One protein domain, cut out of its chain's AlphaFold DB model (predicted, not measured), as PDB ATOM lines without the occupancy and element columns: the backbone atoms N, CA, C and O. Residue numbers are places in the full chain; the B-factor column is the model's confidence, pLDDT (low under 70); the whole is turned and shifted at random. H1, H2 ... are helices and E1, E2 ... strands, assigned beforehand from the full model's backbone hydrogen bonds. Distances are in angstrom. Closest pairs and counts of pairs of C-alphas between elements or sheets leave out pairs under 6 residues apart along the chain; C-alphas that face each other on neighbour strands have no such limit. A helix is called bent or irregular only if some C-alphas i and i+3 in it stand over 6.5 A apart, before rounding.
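Overview. This is residues 59 to 176 of the 255 residues of an uncharacterized protein of Coprobacillus sp. CAG:605 (UniProt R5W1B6). Two long helices, H1 and H4, run side by side in opposite directions as a long arm, and at one end of it a small head holds two shorter helices, H2 and H3, and the hairpin of strands E1 and E2. H1 reaches into this head with its last residues, while residues 170 to 176 of H4 stick out free at the other end. The printed part has 118 residues, with four named helices and two named strands in the order H1, E1, E2, H2, H3, H4; the sheet, E1 - E2, is antiparallel and the class is mostly helix. The whole is compact, with a radius of gyration of the C-alphas of 15.6 A, yet elongated in outline, spanning 54 by 31 by 27 A.

Arrangement. Strands E1, residues 95 to 98, and E2, residues 101 to 104, form an antiparallel hairpin at 162 degrees, with N 96 and O 103 at 2.8 A and N 98 and O 101 at 2.9 A, both within hydrogen-bond range. The closest C-alphas of E1 and H1, residues 59 to 80, are those of Val 97 and Tyr 80, 5.2 A apart. H1 and H4, residues 151 to 176, touch at a shallow tilt of 19 degrees, opposite ways; their closest C-alphas, Ile 59 and Ile 165, are 5.8 A apart. H1 and H2, residues 107 to 121, only just touch, with 3 pairs of C-alphas within 8 A, the closest being Lys 74 and Arg 120 at 6.3 A; they have a steep tilt of 57 degrees, opposite ways, and H1 touches with residues 74 to 77 alone. H2 touches H3, residues 133 to 141, with its residues 108 to 112 alone, at a steep tilt of 55 degrees, the same way; the closest C-alphas, Leu 112 and Ser 135, are 5.3 A apart. H4 touches H3 with residues 151 to 153 alone, about perpendicular at 75 degrees; the closest C-alphas, Met 139 and Glu 152, are 5.1 A apart. Helix packing is mostly crossed, with one of four touching pairs at a shallow tilt. H2 and H4 are apart. In H4 every O i to N i+4 pair is within hydrogen-bond range, against 17 of 18 in H1, 9 of 11 in H2 and 4 of 5 in H3.

Along the chain. H1 begins at C-alpha 59 (-14.606, 17.093, -62.012) and is 31.8 A long. E1 is 9.9 A long and E2 9.7 A. H2 is 21.8 A long and irregular: C-alphas 108 and 111 are 8.0 A apart. H3 is 12.7 A long. H4 is 37.8 A long and ends at C-alpha 176 (-18.038, 24.916, -48.670).

Size, cuts and confidence. The C-alphas of Lys 100 and Cys 176, 56.0 A apart, are the two farthest apart. The printed part has no cut. The links H1 to E1 and H2 to H3 are long, with 14 and 11 residues. Mean pLDDT of the printed part is 80.6; residues 82 to 91 and 119 to 131 are under 70.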
ATOM      1  N   ILE A  59     -13.469  16.722 -61.155       90.12
ATOM      2  CA  ILE A  59     -14.606  17.093 -62.012       90.12
ATOM      3  C   ILE A  59     -14.136  17.354 -63.442       90.12
ATOM      4  O   ILE A  59     -14.716  16.779 -64.358       90.12
ATOM      5  N   GLU A  60     -13.088  18.156 -63.634       91.56
ATOM      6  CA  GLU A  60     -12.530  18.465 -64.958       91.56
ATOM      7  C   GLU A  60     -12.115  17.182 -65.692       91.56
ATOM      8  O   GLU A  60     -12.495  16.949 -66.839       91.56
ATOM      9  N   ASN A  61     -11.417  16.278 -65.002       94.19
ATOM     10  CA  ASN A  61     -11.035  14.983 -65.562       94.19
ATOM     11  C   ASN A  61     -12.250  14.117 -65.931       94.19
ATOM     12  O   ASN A  61     -12.251  13.460 -66.975       94.19
ATOM     13  N   ALA A  62     -13.289  14.104 -65.094       92.62
ATOM     14  CA  ALA A  62     -14.514  13.366 -65.376       92.62
ATOM     15  C   ALA A  62     -15.304  13.980 -66.546       92.62
ATOM     16  O   ALA A  62     -15.858  13.232 -67.350       92.62
ATOM     17  N   GLN A  63     -15.319  15.308 -66.682       89.62
ATOM     18  CA  GLN A  63     -15.919  16.012 -67.819       89.62
ATOM     19  C   GLN A  63     -15.180  15.698 -69.123       89.62
ATOM     20  O   GLN A  63     -15.819  15.309 -70.095       89.62
ATOM     21  N   ASN A  64     -13.844  15.734 -69.118       91.81
ATOM     22  CA  ASN A  64     -13.027  15.345 -70.273       91.81
ATOM     23  C   ASN A  64     -13.264  13.882 -70.678       91.81
ATOM     24  O   ASN A  64     -13.282  13.538 -71.860       91.81
ATOM     25  N   LYS A  65     -13.446  12.986 -69.698       92.44
ATOM     26  CA  LYS A  65     -13.818  11.593 -69.970       92.44
ATOM     27  C   LYS A  65     -15.210  11.501 -70.600       92.44
ATOM     28  O   LYS A  65     -15.390  10.728 -71.537       92.44
ATOM     29  N   LEU A  66     -16.177  12.257 -70.080       90.62
ATOM     30  CA  LEU A  66     -17.542  12.277 -70.599       90.62
ATOM     31  C   LEU A  66     -17.574  12.758 -72.053       90.62
ATOM     32  O   LEU A  66     -18.182  12.093 -72.880       90.62
ATOM     33  N   GLU A  67     -16.847  13.825 -72.382       88.38
ATOM     34  CA  GLU A  67     -16.742  14.345 -73.750       88.38
ATOM     35  C   GLU A  67     -16.188  13.296 -74.730       88.38
ATOM     36  O   GLU A  67     -16.724  13.102 -75.821       88.38
ATOM     37  N   LYS A  68     -15.150  12.550 -74.328       90.12
ATOM     38  CA  LYS A  68     -14.609  11.450 -75.145       90.12
ATOM     39  C   LYS A  68     -15.638  10.346 -75.378       90.12
ATOM     40  O   LYS A  68     -15.792   9.902 -76.512       90.12
ATOM     41  N   LEU A  69     -16.351   9.936 -74.327       90.44
ATOM     42  CA  LEU A  69     -17.412   8.933 -74.436       90.44
ATOM     43  C   LEU A  69     -18.562   9.418 -75.331       90.44
ATOM     44  O   LEU A  69     -19.075   8.638 -76.126       90.44
ATOM     45  N   GLU A  70     -18.946  10.693 -75.242       86.25
ATOM     46  CA  GLU A  70     -19.978  11.296 -76.093       86.25
ATOM     47  C   GLU A  70     -19.587  11.278 -77.570       86.25
ATOM     48  O   GLU A  70     -20.403  10.930 -78.426       86.25
ATOM     49  N   ASN A  71     -18.342  11.641 -77.874       85.62
ATOM     50  CA  ASN A  71     -17.834  11.637 -79.240       85.62
ATOM     51  C   ASN A  71     -17.779  10.217 -79.809       85.62
ATOM     52  O   ASN A  71     -18.240   9.987 -80.927       85.62
ATOM     53  N   GLU A  72     -17.295   9.259 -79.021       89.44
ATOM     54  CA  GLU A  72     -17.275   7.850 -79.410       89.44
ATOM     55  C   GLU A  72     -18.693   7.308 -79.653       89.44
ATOM     56  O   GLU A  72     -18.957   6.663 -80.671       89.44
ATOM     57  N   PHE A  73     -19.635   7.624 -78.760       88.06
ATOM     58  CA  PHE A  73     -21.039   7.237 -78.887       88.06
ATOM     59  C   PHE A  73     -21.655   7.798 -80.176       88.06
ATOM     60  O   PHE A  73     -22.228   7.050 -80.968       88.06
ATOM     61  N   LYS A  74     -21.478   9.100 -80.445       83.44
ATOM     62  CA  LYS A  74     -21.974   9.765 -81.664       83.44
ATOM     63  C   LYS A  74     -21.380   9.164 -82.936       83.44
ATOM     64  O   LYS A  74     -22.121   8.894 -83.881       83.44
ATOM     65  N   ASN A  75     -20.067   8.946 -82.968       85.00
ATOM     66  CA  ASN A  75     -19.388   8.378 -84.132       85.00
ATOM     67  C   ASN A  75     -19.832   6.939 -84.392       85.00
ATOM     68  O   ASN A  75     -20.119   6.584 -85.531       85.00
ATOM     69  N   THR A  76     -19.990   6.145 -83.331       86.88
ATOM     70  CA  THR A  76     -20.520   4.784 -83.433       86.88
ATOM     71  C   THR A  76     -21.920   4.792 -84.037       86.88
ATOM     72  O   THR A  76     -22.185   4.038 -84.963       86.88
ATOM     73  N   ILE A  77     -22.815   5.678 -83.592       84.38
ATOM     74  CA  ILE A  77     -24.168   5.775 -84.164       84.38
ATOM     75  C   ILE A  77     -24.125   6.102 -85.656       84.38
ATOM     76  O   ILE A  77     -24.839   5.470 -86.433       84.38
ATOM     77  N   ARG A  78     -23.284   7.061 -86.064       81.94
ATOM     78  CA  ARG A  78     -23.154   7.476 -87.472       81.94
ATOM     79  C   ARG A  78     -22.788   6.317 -88.395       81.94
ATOM     80  O   ARG A  78     -23.317   6.255 -89.494       81.94
ATOM     81  N   LEU A  79     -21.939   5.395 -87.944       84.75
ATOM     82  CA  LEU A  79     -21.517   4.240 -88.746       84.75
ATOM     83  C   LEU A  79     -22.653   3.255 -89.039       84.75
ATOM     84  O   LEU A  79     -22.639   2.592 -90.071       84.75
ATOM     85  N   TYR A  80     -23.615   3.140 -88.124       86.56
ATOM     86  CA  TYR A  80     -24.715   2.185 -88.238       86.56
ATOM     87  C   TYR A  80     -26.008   2.838 -88.731       86.56
ATOM     88  O   TYR A  80     -26.916   2.134 -89.161       86.56
ATOM     89  N   ALA A  81     -26.131   4.163 -88.681       82.38
ATOM     90  CA  ALA A  81     -27.279   4.874 -89.226       82.38
ATOM     91  C   ALA A  81     -27.235   4.879 -90.760       82.38
ATOM     92  O   ALA A  81     -26.267   5.344 -91.358       82.38
ATOM     93  N   SER A  82     -28.304   4.426 -91.420       69.06
ATOM     94  CA  SER A  82     -28.456   4.643 -92.865       69.06
ATOM     95  C   SER A  82     -28.918   6.080 -93.099       69.06
ATOM     96  O   SER A  82     -30.118   6.359 -93.167       69.06
ATOM     97  N   MET A  83     -27.983   7.021 -93.137       58.03
ATOM     98  CA  MET A  83     -28.306   8.411 -93.437       58.03
ATOM     99  C   MET A  83     -28.340   8.639 -94.950       58.03
ATOM    100  O   MET A  83     -27.379   8.338 -95.653       58.03
ATOM    101  N   ALA A  84     -29.437   9.208 -95.447       44.84
ATOM    102  CA  ALA A  84     -29.443   9.872 -96.742       44.84
ATOM    103  C   ALA A  84     -28.698  11.210 -96.584       44.84
ATOM    104  O   ALA A  84     -29.190  12.087 -95.890       44.84
ATOM    105  N   ASN A  85     -27.525  11.328 -97.208       48.34
ATOM    106  CA  ASN A  85     -26.696  12.531 -97.370       48.34
ATOM    107  C   ASN A  85     -26.175  13.224 -96.088       48.34
ATOM    108  O   ASN A  85     -26.906  13.638 -95.193       48.34
ATOM    109  N   GLU A  86     -24.853  13.395 -96.037       50.97
ATOM    110  CA  GLU A  86     -24.091  13.947 -94.905       50.97
ATOM    111  C   GLU A  86     -24.282  15.461 -94.685       50.97
ATOM    112  O   GLU A  86     -23.854  15.987 -93.658       50.97
ATOM    113  N   GLU A  87     -24.943  16.166 -95.608       49.12
ATOM    114  CA  GLU A  87     -25.010  17.635 -95.613       49.12
ATOM    115  C   GLU A  87     -26.155  18.225 -94.777       49.12
ATOM    116  O   GLU A  87     -26.108  19.407 -94.440       49.12
ATOM    117  N   ASP A  88     -27.149  17.424 -94.370       49.75
ATOM    118  CA  ASP A  88     -28.320  17.941 -93.657       49.75
ATOM    119  C   ASP A  88     -28.389  17.431 -92.208       49.75
ATOM    120  O   ASP A  88     -28.854  16.332 -91.879       49.75
ATOM    121  N   SER A  89     -27.902  18.272 -91.293       51.81
ATOM    122  CA  SER A  89     -27.948  18.054 -89.840       51.81
ATOM    123  C   SER A  89     -29.369  18.050 -89.252       51.81
ATOM    124  O   SER A  89     -29.507  17.947 -88.039       51.81
ATOM    125  N   SER A  90     -30.406  18.139 -90.088       54.81
ATOM    126  CA  SER A  90     -31.825  18.112 -89.723       54.81
ATOM    127  C   SER A  90     -32.493  16.736 -89.890       54.81
ATOM    128  O   SER A  90     -33.607  16.534 -89.406       54.81
ATOM    129  N   LEU A  91     -31.838  15.775 -90.557       63.78
ATOM    130  CA  LEU A  91     -32.461  14.496 -90.914       63.78
ATOM    131  C   LEU A  91     -32.533  13.527 -89.734       63.78
ATOM    132  O   LEU A  91     -31.513  13.172 -89.154       63.78
ATOM    133  N   GLU A  92     -33.729  13.041 -89.418       74.75
ATOM    134  CA  GLU A  92     -33.964  12.048 -88.369       74.75
ATOM    135  C   GLU A  92     -33.407  10.659 -88.763       74.75
ATOM    136  O   GLU A  92     -33.613  10.177 -89.878       74.75
ATOM    137  N   ILE A  93     -32.706   9.984 -87.847       79.12
ATOM    138  CA  ILE A  93     -32.341   8.566 -87.968       79.12
ATOM    139  C   ILE A  93     -33.642   7.759 -87.915       79.12
ATOM    140  O   ILE A  93     -34.306   7.730 -86.877       79.12
ATOM    141  N   ASN A  94     -33.972   7.092 -89.022       82.75
ATOM    142  CA  ASN A  94     -35.159   6.238 -89.155       82.75
ATOM    143  C   ASN A  94     -34.827   4.753 -89.349       82.75
ATOM    144  O   ASN A  94     -35.719   3.911 -89.261       82.75
ATOM    145  N   SER A  95     -33.560   4.414 -89.580       86.50
ATOM    146  CA  SER A  95     -33.119   3.026 -89.680       86.50
ATOM    147  C   SER A  95     -31.645   2.846 -89.324       86.50
ATOM    148  O   SER A  95     -30.833   3.768 -89.435       86.50
ATOM    149  N   LEU A  96     -31.316   1.634 -88.876       88.12
ATOM    150  CA  LEU A  96     -29.968   1.180 -88.540       88.12
ATOM    151  C   LEU A  96     -29.608  -0.049 -89.373       88.12
ATOM    152  O   LEU A  96     -30.427  -0.952 -89.535       88.12
ATOM    153  N   VAL A  97     -28.371  -0.115 -89.850       88.12
ATOM    154  CA  VAL A  97     -27.827  -1.233 -90.620       88.12
ATOM    155  C   VAL A  97     -26.769  -1.933 -89.776       88.12
ATOM    156  O   VAL A  97     -25.704  -1.385 -89.516       88.12
ATOM    157  N   ILE A  98     -27.067  -3.156 -89.336       86.81
ATOM    158  CA  ILE A  98     -26.166  -3.996 -88.538       86.81
ATOM    159  C   ILE A  98     -25.836  -5.242 -89.363       86.81
ATOM    160  O   ILE A  98     -26.641  -6.170 -89.487       86.81
ATOM    161  N   GLY A  99     -24.650  -5.265 -89.973       85.06
ATOM    162  CA  GLY A  99     -24.274  -6.313 -90.922       85.06
ATOM    163  C   GLY A  99     -25.226  -6.338 -92.124       85.06
ATOM    164  O   GLY A  99     -25.326  -5.361 -92.854       85.06
ATOM    165  N   LYS A 100     -25.939  -7.453 -92.330       86.31
ATOM    166  CA  LYS A 100     -26.964  -7.586 -93.390       86.31
ATOM    167  C   LYS A 100     -28.375  -7.195 -92.936       86.31
ATOM    168  O   LYS A 100     -29.299  -7.225 -93.743       86.31
ATOM    169  N   LYS A 101     -28.568  -6.904 -91.646       89.69
ATOM    170  CA  LYS A 101     -29.881  -6.622 -91.063       89.69
ATOM    171  C   LYS A 101     -30.152  -5.123 -91.101       89.69
ATOM    172  O   LYS A 101     -29.341  -4.344 -90.606       89.69
ATOM    173  N   VAL A 102     -31.318  -4.748 -91.612       89.75
ATOM    174  CA  VAL A 102     -31.858  -3.390 -91.500       89.75
ATOM    175  C   VAL A 102     -32.907  -3.389 -90.391       89.75
ATOM    176  O   VAL A 102     -33.779  -4.255 -90.349       89.75
ATOM    177  N   ILE A 103     -32.778  -2.457 -89.454       88.56
ATOM    178  CA  ILE A 103     -33.723  -2.222 -88.363       88.56
ATOM    179  C   ILE A 103     -34.371  -0.874 -88.632       88.56
ATOM    180  O   ILE A 103     -33.707   0.151 -88.520       88.56
ATOM    181  N   GLU A 104     -35.648  -0.877 -88.985       88.62
ATOM    182  CA  GLU A 104     -36.429   0.340 -89.211       88.62
ATOM    183  C   GLU A 104     -37.114   0.804 -87.924       88.62
ATOM    184  O   GLU A 104     -37.434  -0.004 -87.044       88.62
ATOM    185  N   LYS A 105     -37.344   2.114 -87.820       85.00
ATOM    186  CA  LYS A 105     -38.104   2.729 -86.736       85.00
ATOM    187  C   LYS A 105     -39.551   2.243 -86.768       85.00
ATOM    188  O   LYS A 105     -40.257   2.406 -87.758       85.00
ATOM    189  N   ASN A 106     -40.002   1.684 -85.656       85.12
ATOM    190  CA  ASN A 106     -41.357   1.197 -85.443       85.12
ATOM    191  C   ASN A 106     -41.778   1.456 -83.977       85.12
ATOM    192  O   ASN A 106     -40.974   1.971 -83.196       85.12
ATOM    193  N   PRO A 107     -43.023   1.146 -83.575       84.38
ATOM    194  CA  PRO A 107     -43.468   1.359 -82.197       84.38
ATOM    195  C   PRO A 107     -42.625   0.630 -81.135       84.38
ATOM    196  O   PRO A 107     -42.382   1.199 -80.073       84.38
ATOM    197  N   ASP A 108     -42.123  -0.572 -81.433       81.62
ATOM    198  CA  ASP A 108     -41.384  -1.419 -80.483       81.62
ATOM    199  C   ASP A 108     -39.966  -0.901 -80.190       81.62
ATOM    200  O   ASP A 108     -39.410  -1.146 -79.124       81.62
ATOM    201  N   ASN A 109     -39.363  -0.171 -81.132       80.56
ATOM    202  CA  ASN A 109     -38.022   0.406 -80.994       80.56
ATOM    203  C   ASN A 109     -38.019   1.942 -81.072       80.56
ATOM    204  O   ASN A 109     -36.965   2.565 -81.207       80.56
ATOM    205  N   PHE A 110     -39.191   2.571 -80.955       80.06
ATOM    206  CA  PHE A 110     -39.374   4.018 -81.073       80.06
ATOM    207  C   PHE A 110     -38.426   4.811 -80.162       80.06
ATOM    208  O   PHE A 110     -37.833   5.816 -80.563       80.06
ATOM    209  N   PHE A 111     -38.248   4.336 -78.932       77.19
ATOM    210  CA  PHE A 111     -37.380   4.977 -77.955       77.19
ATOM    211  C   PHE A 111     -35.895   4.908 -78.315       77.19
ATOM    212  O   PHE A 111     -35.190   5.886 -78.064       77.19
ATOM    213  N   LEU A 112     -35.426   3.819 -78.942       82.12
ATOM    214  CA  LEU A 112     -34.063   3.735 -79.471       82.12
ATOM    215  C   LEU A 112     -33.799   4.923 -80.390       82.12
ATOM    216  O   LEU A 112     -32.892   5.710 -80.141       82.12
ATOM    217  N   PHE A 113     -34.632   5.095 -81.414       81.69
ATOM    218  CA  PHE A 113     -34.447   6.148 -82.406       81.69
ATOM    219  C   PHE A 113     -34.534   7.547 -81.787       81.69
ATOM    220  O   PHE A 113     -33.714   8.401 -82.111       81.69
ATOM    221  N   ASN A 114     -35.411   7.772 -80.804       78.62
ATOM    222  CA  ASN A 114     -35.419   9.032 -80.054       78.62
ATOM    223  C   ASN A 114     -34.095   9.308 -79.326       78.62
ATOM    224  O   ASN A 114     -33.619  10.444 -79.340       78.62
ATOM    225  N   ILE A 115     -33.489   8.299 -78.694       74.31
ATOM    226  CA  ILE A 115     -32.194   8.442 -78.009       74.31
ATOM    227  C   ILE A 115     -31.099   8.767 -79.020       74.31
ATOM    228  O   ILE A 115     -30.307   9.683 -78.791       74.31
ATOM    229  N   LEU A 116     -31.058   8.041 -80.136       78.31
ATOM    230  CA  LEU A 116     -30.054   8.242 -81.175       78.31
ATOM    231  C   LEU A 116     -30.155   9.649 -81.780       78.31
ATOM    232  O   LEU A 116     -29.145  10.339 -81.897       78.31
ATOM    233  N   ASN A 117     -31.373  10.114 -82.068       75.25
ATOM    234  CA  ASN A 117     -31.626  11.449 -82.610       75.25
ATOM    235  C   ASN A 117     -31.338  12.562 -81.598       75.25
ATOM    236  O   ASN A 117     -30.695  13.554 -81.940       75.25
ATOM    237  N   ARG A 118     -31.716  12.394 -80.325       71.25
ATOM    238  CA  ARG A 118     -31.368  13.365 -79.273       71.25
ATOM    239  C   ARG A 118     -29.860  13.488 -79.104       71.25
ATOM    240  O   ARG A 118     -29.351  14.599 -79.139       71.25
ATOM    241  N   ASN A 119     -29.141  12.372 -78.998       63.94
ATOM    242  CA  ASN A 119     -27.686  12.393 -78.817       63.94
ATOM    243  C   ASN A 119     -26.920  12.833 -80.078       63.94
ATOM    244  O   ASN A 119     -25.754  13.216 -79.972       63.94
ATOM    245  N   ARG A 120     -27.564  12.835 -81.253       57.41
ATOM    246  CA  ARG A 120     -27.026  13.431 -82.483       57.41
ATOM    247  C   ARG A 120     -27.063  14.963 -82.464       57.41
ATOM    248  O   ARG A 120     -26.102  15.571 -82.926       57.41
ATOM    249  N   HIS A 121     -28.130  15.575 -81.939       50.78
ATOM    250  CA  HIS A 121     -28.355  17.031 -82.024       50.78
ATOM    251  C   HIS A 121     -28.089  17.792 -80.723       50.78
ATOM    252  O   HIS A 121     -27.577  18.907 -80.750       50.78
ATOM    253  N   TYR A 122     -28.406  17.192 -79.579       46.31
ATOM    254  CA  TYR A 122     -28.358  17.836 -78.275       46.31
ATOM    255  C   TYR A 122     -27.638  16.904 -77.299       46.31
ATOM    256  O   TYR A 122     -28.215  15.953 -76.768       46.31
ATOM    257  N   GLY A 123     -26.356  17.181 -77.039       46.56
ATOM    258  CA  GLY A 123     -25.749  16.695 -75.799       46.56
ATOM    259  C   GLY A 123     -26.646  17.129 -74.635       46.56
ATOM    260  O   GLY A 123     -27.176  18.235 -74.686       46.56
ATOM    261  N   TYR A 124     -26.832  16.273 -73.628       45.22
ATOM    262  CA  TYR A 124     -27.644  16.498 -72.411       45.22
ATOM    263  C   TYR A 124     -29.100  15.980 -72.357       45.22
ATOM    264  O   TYR A 124     -29.811  16.299 -71.404       45.22
ATOM    265  N   GLY A 125     -29.556  15.099 -73.254       46.94
ATOM    266  CA  GLY A 125     -30.802  14.341 -73.019       46.94
ATOM    267  C   GLY A 125     -30.591  13.169 -72.047       46.94
ATOM    268  O   GLY A 125     -29.696  12.361 -72.276       46.94
ATOM    269  N   THR A 126     -31.388  13.062 -70.974       54.81
ATOM    270  CA  THR A 126     -31.255  12.061 -69.894       54.81
ATOM    271  C   THR A 126     -31.170  10.623 -70.419       54.81
ATOM    272  O   THR A 126     -32.167   9.959 -70.673       54.81
ATOM    273  N   LEU A 127     -29.944  10.099 -70.515       56.25
ATOM    274  CA  LEU A 127     -29.670   8.677 -70.769       56.25
ATOM    275  C   LEU A 127     -30.222   7.756 -69.662       56.25
ATOM    276  O   LEU A 127     -30.186   6.538 -69.822       56.25
ATOM    277  N   ASP A 128     -30.683   8.332 -68.547       55.53
ATOM    278  CA  ASP A 128     -31.140   7.651 -67.335       55.53
ATOM    279  C   ASP A 128     -32.541   7.007 -67.464       55.53
ATOM    280  O   ASP A 128     -32.811   6.061 -66.732       55.53
ATOM    281  N   ASP A 129     -33.400   7.428 -68.403       54.16
ATOM    282  CA  ASP A 129     -34.845   7.115 -68.343       54.16
ATOM    283  C   ASP A 129     -35.303   5.937 -69.226       54.16
ATOM    284  O   ASP A 129     -36.457   5.896 -69.656       54.16
ATOM    285  N   TYR A 130     -34.423   4.978 -69.541       62.44
ATOM    286  CA  TYR A 130     -34.790   3.889 -70.449       62.44
ATOM    287  C   TYR A 130     -34.556   2.477 -69.917       62.44
ATOM    288  O   TYR A 130     -33.418   2.074 -69.654       62.44
ATOM    289  N   GLU A 131     -35.644   1.702 -69.860       62.06
ATOM    290  CA  GLU A 131     -35.640   0.312 -69.410       62.06
ATOM    291  C   GLU A 131     -36.093  -0.717 -70.453       62.06
ATOM    292  O   GLU A 131     -35.979  -1.902 -70.149       62.06
ATOM    293  N   ASP A 132     -36.520  -0.355 -71.673       78.81
ATOM    294  CA  ASP A 132     -36.964  -1.408 -72.602       78.81
ATOM    295  C   ASP A 132     -35.816  -2.308 -73.091       78.81
ATOM    296  O   ASP A 132     -34.721  -1.882 -73.475       78.81
ATOM    297  N   GLU A 133     -36.094  -3.606 -73.041       83.69
ATOM    298  CA  GLU A 133     -35.151  -4.666 -73.367       83.69
ATOM    299  C   GLU A 133     -34.867  -4.737 -74.869       83.69
ATOM    300  O   GLU A 133     -33.757  -5.094 -75.267       83.69
ATOM    301  N   THR A 134     -35.813  -4.315 -75.713       84.88
ATOM    302  CA  THR A 134     -35.665  -4.324 -77.174       84.88
ATOM    303  C   THR A 134     -34.538  -3.399 -77.621       84.88
ATOM    304  O   THR A 134     -33.624  -3.814 -78.339       84.88
ATOM    305  N   SER A 135     -34.528  -2.151 -77.150       83.56
ATOM    306  CA  SER A 135     -33.492  -1.188 -77.538       83.56
ATOM    307  C   SER A 135     -32.152  -1.506 -76.887       83.56
ATOM    308  O   SER A 135     -31.123  -1.341 -77.539       83.56
ATOM    309  N   LYS A 136     -32.137  -2.028 -75.649       86.75
ATOM    310  CA  LYS A 136     -30.908  -2.555 -75.024       86.75
ATOM    311  C   LYS A 136     -30.301  -3.671 -75.874       86.75
ATOM    312  O   LYS A 136     -29.111  -3.627 -76.178       86.75
ATOM    313  N   ALA A 137     -31.113  -4.635 -76.306       89.56
ATOM    314  CA  ALA A 137     -30.661  -5.747 -77.135       89.56
ATOM    315  C   ALA A 137     -30.101  -5.279 -78.487       89.56
ATOM    316  O   ALA A 137     -29.105  -5.833 -78.958       89.56
ATOM    317  N   ILE A 138     -30.698  -4.249 -79.098       89.00
ATOM    318  CA  ILE A 138     -30.188  -3.646 -80.338       89.00
ATOM    319  C   ILE A 138     -28.873  -2.891 -80.080       89.00
ATOM    320  O   ILE A 138     -27.894  -3.119 -80.787       89.00
ATOM    321  N   MET A 139     -28.799  -2.050 -79.043       89.19
ATOM    322  CA  MET A 139     -27.577  -1.311 -78.686       89.19
ATOM    323  C   MET A 139     -26.408  -2.236 -78.312       89.19
ATOM    324  O   MET A 139     -25.255  -1.893 -78.559       89.19
ATOM    325  N   CYS A 140     -26.679  -3.421 -77.756       92.94
ATOM    326  CA  CYS A 140     -25.660  -4.440 -77.494       92.94
ATOM    327  C   CYS A 140     -25.018  -5.010 -78.772       92.94
ATOM    328  O   CYS A 140     -23.882  -5.473 -78.710       92.94
ATOM    329  N   GLN A 141     -25.719  -4.975 -79.910       92.62
ATOM    330  CA  GLN A 141     -25.215  -5.462 -81.203       92.62
ATOM    331  C   GLN A 141     -24.394  -4.410 -81.959       92.62
ATOM    332  O   GLN A 141     -23.656  -4.755 -82.878       92.62
ATOM    333  N   ILE A 142     -24.522  -3.136 -81.589       91.31
ATOM    334  CA  ILE A 142     -23.799  -2.026 -82.209       91.31
ATOM    335  C   ILE A 142     -22.467  -1.867 -81.488       91.31
ATOM    336  O   ILE A 142     -22.443  -1.488 -80.317       91.31
ATOM    337  N   ILE A 143     -21.367  -2.157 -82.178       94.19
ATOM    338  CA  ILE A 143     -20.022  -2.140 -81.598       94.19
ATOM    339  C   ILE A 143     -19.252  -0.916 -82.088       94.19
ATOM    340  O   ILE A 143     -19.159  -0.680 -83.296       94.19
ATOM    341  N   SER A 144     -18.692  -0.164 -81.138       92.38
ATOM    342  CA  SER A 144     -17.755   0.927 -81.404       92.38
ATOM    343  C   SER A 144     -16.444   0.375 -81.969       92.38
ATOM    344  O   SER A 144     -15.856  -0.515 -81.347       92.38
ATOM    345  N   PRO A 145     -15.940   0.905 -83.096       90.25
ATOM    346  CA  PRO A 145     -14.639   0.502 -83.624       90.25
ATOM    347  C   PRO A 145     -13.471   0.993 -82.757       90.25
ATOM    348  O   PRO A 145     -12.414   0.369 -82.766       90.25
ATOM    349  N   ASP A 146     -13.661   2.074 -81.993       90.50
ATOM    350  CA  ASP A 146     -12.586   2.723 -81.239       90.50
ATOM    351  C   ASP A 146     -12.233   1.948 -79.962       90.50
ATOM    352  O   ASP A 146     -11.059   1.779 -79.630       90.50
ATOM    353  N   SER A 147     -13.243   1.454 -79.237       93.44
ATOM    354  CA  SER A 147     -13.042   0.743 -77.965       93.44
ATOM    355  C   SER A 147     -13.482  -0.717 -77.974       93.44
ATOM    356  O   SER A 147     -13.296  -1.410 -76.971       93.44
ATOM    357  N   ASN A 148     -14.090  -1.193 -79.068       94.69
ATOM    358  CA  ASN A 148     -14.728  -2.509 -79.157       94.69
ATOM    359  C   ASN A 148     -15.814  -2.740 -78.080       94.69
ATOM    360  O   ASN A 148     -16.148  -3.876 -77.733       94.69
ATOM    361  N   LYS A 149     -16.366  -1.661 -77.513       94.88
ATOM    362  CA  LYS A 149     -17.502  -1.713 -76.589       94.88
ATOM    363  C   LYS A 149     -18.805  -1.607 -77.365       94.88
ATOM    364  O   LYS A 149     -18.885  -0.925 -78.384       94.88
ATOM    365  N   SER A 150     -19.848  -2.242 -76.843       94.56
ATOM    366  CA  SER A 150     -21.194  -2.014 -77.357       94.56
ATOM    367  C   SER A 150     -21.679  -0.601 -77.039       94.56
ATOM    368  O   SER A 150     -21.266   0.009 -76.046       94.56
ATOM    369  N   LEU A 151     -22.615  -0.105 -77.844       90.38
ATOM    370  CA  LEU A 151     -23.245   1.195 -77.637       90.38
ATOM    371  C   LEU A 151     -23.939   1.268 -76.264       90.38
ATOM    372  O   LEU A 151     -23.871   2.289 -75.584       90.38
ATOM    373  N   GLU A 152     -24.513   0.155 -75.794       90.25
ATOM    374  CA  GLU A 152     -25.099   0.057 -74.447       90.25
ATOM    375  C   GLU A 152     -24.045   0.172 -73.330       90.25
ATOM    376  O   GLU A 152     -24.297   0.791 -72.293       90.25
ATOM    377  N   ASN A 153     -22.842  -0.379 -73.523       92.44
ATOM    378  CA  ASN A 153     -21.757  -0.237 -72.549       92.44
ATOM    379  C   ASN A 153     -21.247   1.207 -72.487       92.44
ATOM    380  O   ASN A 153     -21.069   1.740 -71.390       92.44
ATOM    381  N   LEU A 154     -21.080   1.862 -73.641       90.56
ATOM    382  CA  LEU A 154     -20.730   3.283 -73.703       90.56
ATOM    383  C   LEU A 154     -21.783   4.143 -72.992       90.56
ATOM    384  O   LEU A 154     -21.432   4.966 -72.146       90.56
ATOM    385  N   ARG A 155     -23.074   3.877 -73.234       87.31
ATOM    386  CA  ARG A 155     -24.186   4.541 -72.540       87.31
ATOM    387  C   ARG A 155     -24.073   4.412 -71.020       87.31
ATOM    388  O   ARG A 155     -24.153   5.412 -70.304       87.31
ATOM    389  N   LYS A 156     -23.871   3.192 -70.511       88.12
ATOM    390  CA  LYS A 156     -23.715   2.933 -69.068       88.12
ATOM    391  C   LYS A 156     -22.523   3.682 -68.480       88.12
ATOM    392  O   LYS A 156     -22.627   4.243 -67.388       88.12
ATOM    393  N   GLU A 157     -21.397   3.724 -69.188       91.25
ATOM    394  CA  GLU A 157     -20.218   4.474 -68.749       91.25
ATOM    395  C   GLU A 157     -20.463   5.983 -68.703       91.25
ATOM    396  O   GLU A 157     -20.052   6.632 -67.735       91.25
ATOM    397  N   MET A 158     -21.173   6.539 -69.688       88.56
ATOM    398  CA  MET A 158     -21.578   7.946 -69.685       88.56
ATOM    399  C   MET A 158     -22.473   8.258 -68.484       88.56
ATOM    400  O   MET A 158     -22.174   9.176 -67.723       88.56
ATOM    401  N   ILE A 159     -23.514   7.448 -68.250       85.56
ATOM    402  CA  ILE A 159     -24.424   7.592 -67.103       85.56
ATOM    403  C   ILE A 159     -23.653   7.569 -65.781       85.56
ATOM    404  O   ILE A 159     -23.816   8.455 -64.939       85.56
ATOM    405  N   ASN A 160     -22.779   6.580 -65.598       88.62
ATOM    406  CA  ASN A 160     -21.974   6.462 -64.386       88.62
ATOM    407  C   ASN A 160     -21.048   7.671 -64.203       88.62
ATOM    408  O   ASN A 160     -20.906   8.171 -63.087       88.62
ATOM    409  N   THR A 161     -20.472   8.182 -65.291       89.50
ATOM    410  CA  THR A 161     -19.614   9.374 -65.265       89.50
ATOM    411  C   THR A 161     -20.418  10.629 -64.905       89.50
ATOM    412  O   THR A 161     -19.999  11.392 -64.036       89.50
ATOM    413  N   ILE A 162     -21.621  10.809 -65.463       87.44
ATOM    414  CA  ILE A 162     -22.537  11.911 -65.117       87.44
ATOM    415  C   ILE A 162     -22.934  11.845 -63.636       87.44
ATOM    416  O   ILE A 162     -22.884  12.856 -62.930       87.44
ATOM    417  N   ARG A 163     -23.308  10.659 -63.138       88.56
ATOM    418  CA  ARG A 163     -23.638  10.446 -61.718       88.56
ATOM    419  C   ARG A 163     -22.445  10.762 -60.820       88.56
ATOM    420  O   ARG A 163     -22.615  11.436 -59.808       88.56
ATOM    421  N   TYR A 164     -21.244  10.348 -61.213       91.56
ATOM    422  CA  TYR A 164     -20.019  10.660 -60.485       91.56
ATOM    423  C   TYR A 164     -19.754  12.171 -60.419       91.56
ATOM    424  O   TYR A 164     -19.540  12.700 -59.329       91.56
ATOM    425  N   ILE A 165     -19.878  12.892 -61.539       89.25
ATOM    426  CA  ILE A 165     -19.760  14.361 -61.576       89.25
ATOM    427  C   ILE A 165     -20.786  15.014 -60.637       89.25
ATOM    428  O   ILE A 165     -20.433  15.915 -59.875       89.25
ATOM    429  N   LYS A 166     -22.047  14.553 -60.641       88.81
ATOM    430  CA  LYS A 166     -23.084  15.044 -59.713       88.81
ATOM    431  C   LYS A 166     -22.673  14.834 -58.248       88.81
ATOM    432  O   LYS A 166     -22.819  15.753 -57.444       88.81
ATOM    433  N   THR A 167     -22.121  13.670 -57.905       91.94
ATOM    434  CA  THR A 167     -21.603  13.380 -56.556       91.94
ATOM    435  C   THR A 167     -20.444  14.301 -56.177       91.94
ATOM    436  O   THR A 167     -20.437  14.854 -55.078       91.94
ATOM    437  N   LEU A 168     -19.494  14.540 -57.083       91.69
ATOM    438  CA  LEU A 168     -18.382  15.462 -56.833       91.69
ATOM    439  C   LEU A 168     -18.864  16.906 -56.615       91.69
ATOM    440  O   LEU A 168     -18.397  17.570 -55.690       91.69
ATOM    441  N   LYS A 169     -19.845  17.383 -57.393       89.12
ATOM    442  CA  LYS A 169     -20.452  18.715 -57.197       89.12
ATOM    443  C   LYS A 169     -21.142  18.852 -55.833       89.12
ATOM    444  O   LYS A 169     -21.027  19.896 -55.185       89.12
ATOM    445  N   ARG A 170     -21.812  17.796 -55.353       90.19
ATOM    446  CA  ARG A 170     -22.370  17.759 -53.985       90.19
ATOM    447  C   ARG A 170     -21.268  17.858 -52.934       90.19
ATOM    448  O   ARG A 170     -21.366  18.690 -52.041       90.19
ATOM    449  N   LYS A 171     -20.175  17.114 -53.110       90.56
ATOM    450  CA  LYS A 171     -19.008  17.164 -52.219       90.56
ATOM    451  C   LYS A 171     -18.370  18.556 -52.151       90.56
ATOM    452  O   LYS A 171     -17.960  18.978 -51.077       90.56
ATOM    453  N   ILE A 172     -18.304  19.295 -53.264       87.31
ATOM    454  CA  ILE A 172     -17.869  20.704 -53.245       87.31
ATOM    455  C   ILE A 172     -18.790  21.539 -52.351       87.31
ATOM    456  O   ILE A 172     -18.307  22.304 -51.521       87.31
ATOM    457  N   SER A 173     -20.105  21.363 -52.487       85.94
ATOM    458  CA  SER A 173     -21.089  22.096 -51.682       85.94
ATOM    459  C   SER A 173     -20.959  21.777 -50.188       85.94
ATOM    460  O   SER A 173     -20.962  22.694 -49.373       85.94
ATOM    461  N   GLU A 174     -20.772  20.506 -49.830       86.00
ATOM    462  CA  GLU A 174     -20.519  20.064 -48.449       86.00
ATOM    463  C   GLU A 174     -19.226  20.666 -47.883       86.00
ATOM    464  O   GLU A 174     -19.216  21.181 -46.768       86.00
ATOM    465  N   LEU A 175     -18.138  20.667 -48.660       83.69
ATOM    466  CA  LEU A 175     -16.874  21.277 -48.241       83.69
ATOM    467  C   LEU A 175     -17.033  22.783 -47.997       83.69
ATOM    468  O   LEU A 175     -16.587  23.271 -46.959       83.69
ATOM    469  N   CYS A 176     -17.729  23.502 -48.882       82.44
ATOM    470  CA  CYS A 176     -18.038  24.916 -48.670       82.44
ATOM    471  C   CYS A 176     -18.911  25.149 -47.425       82.44
ATOM    472  O   CYS A 176     -18.717  26.135 -46.720       82.44
TER     473      CYS A 176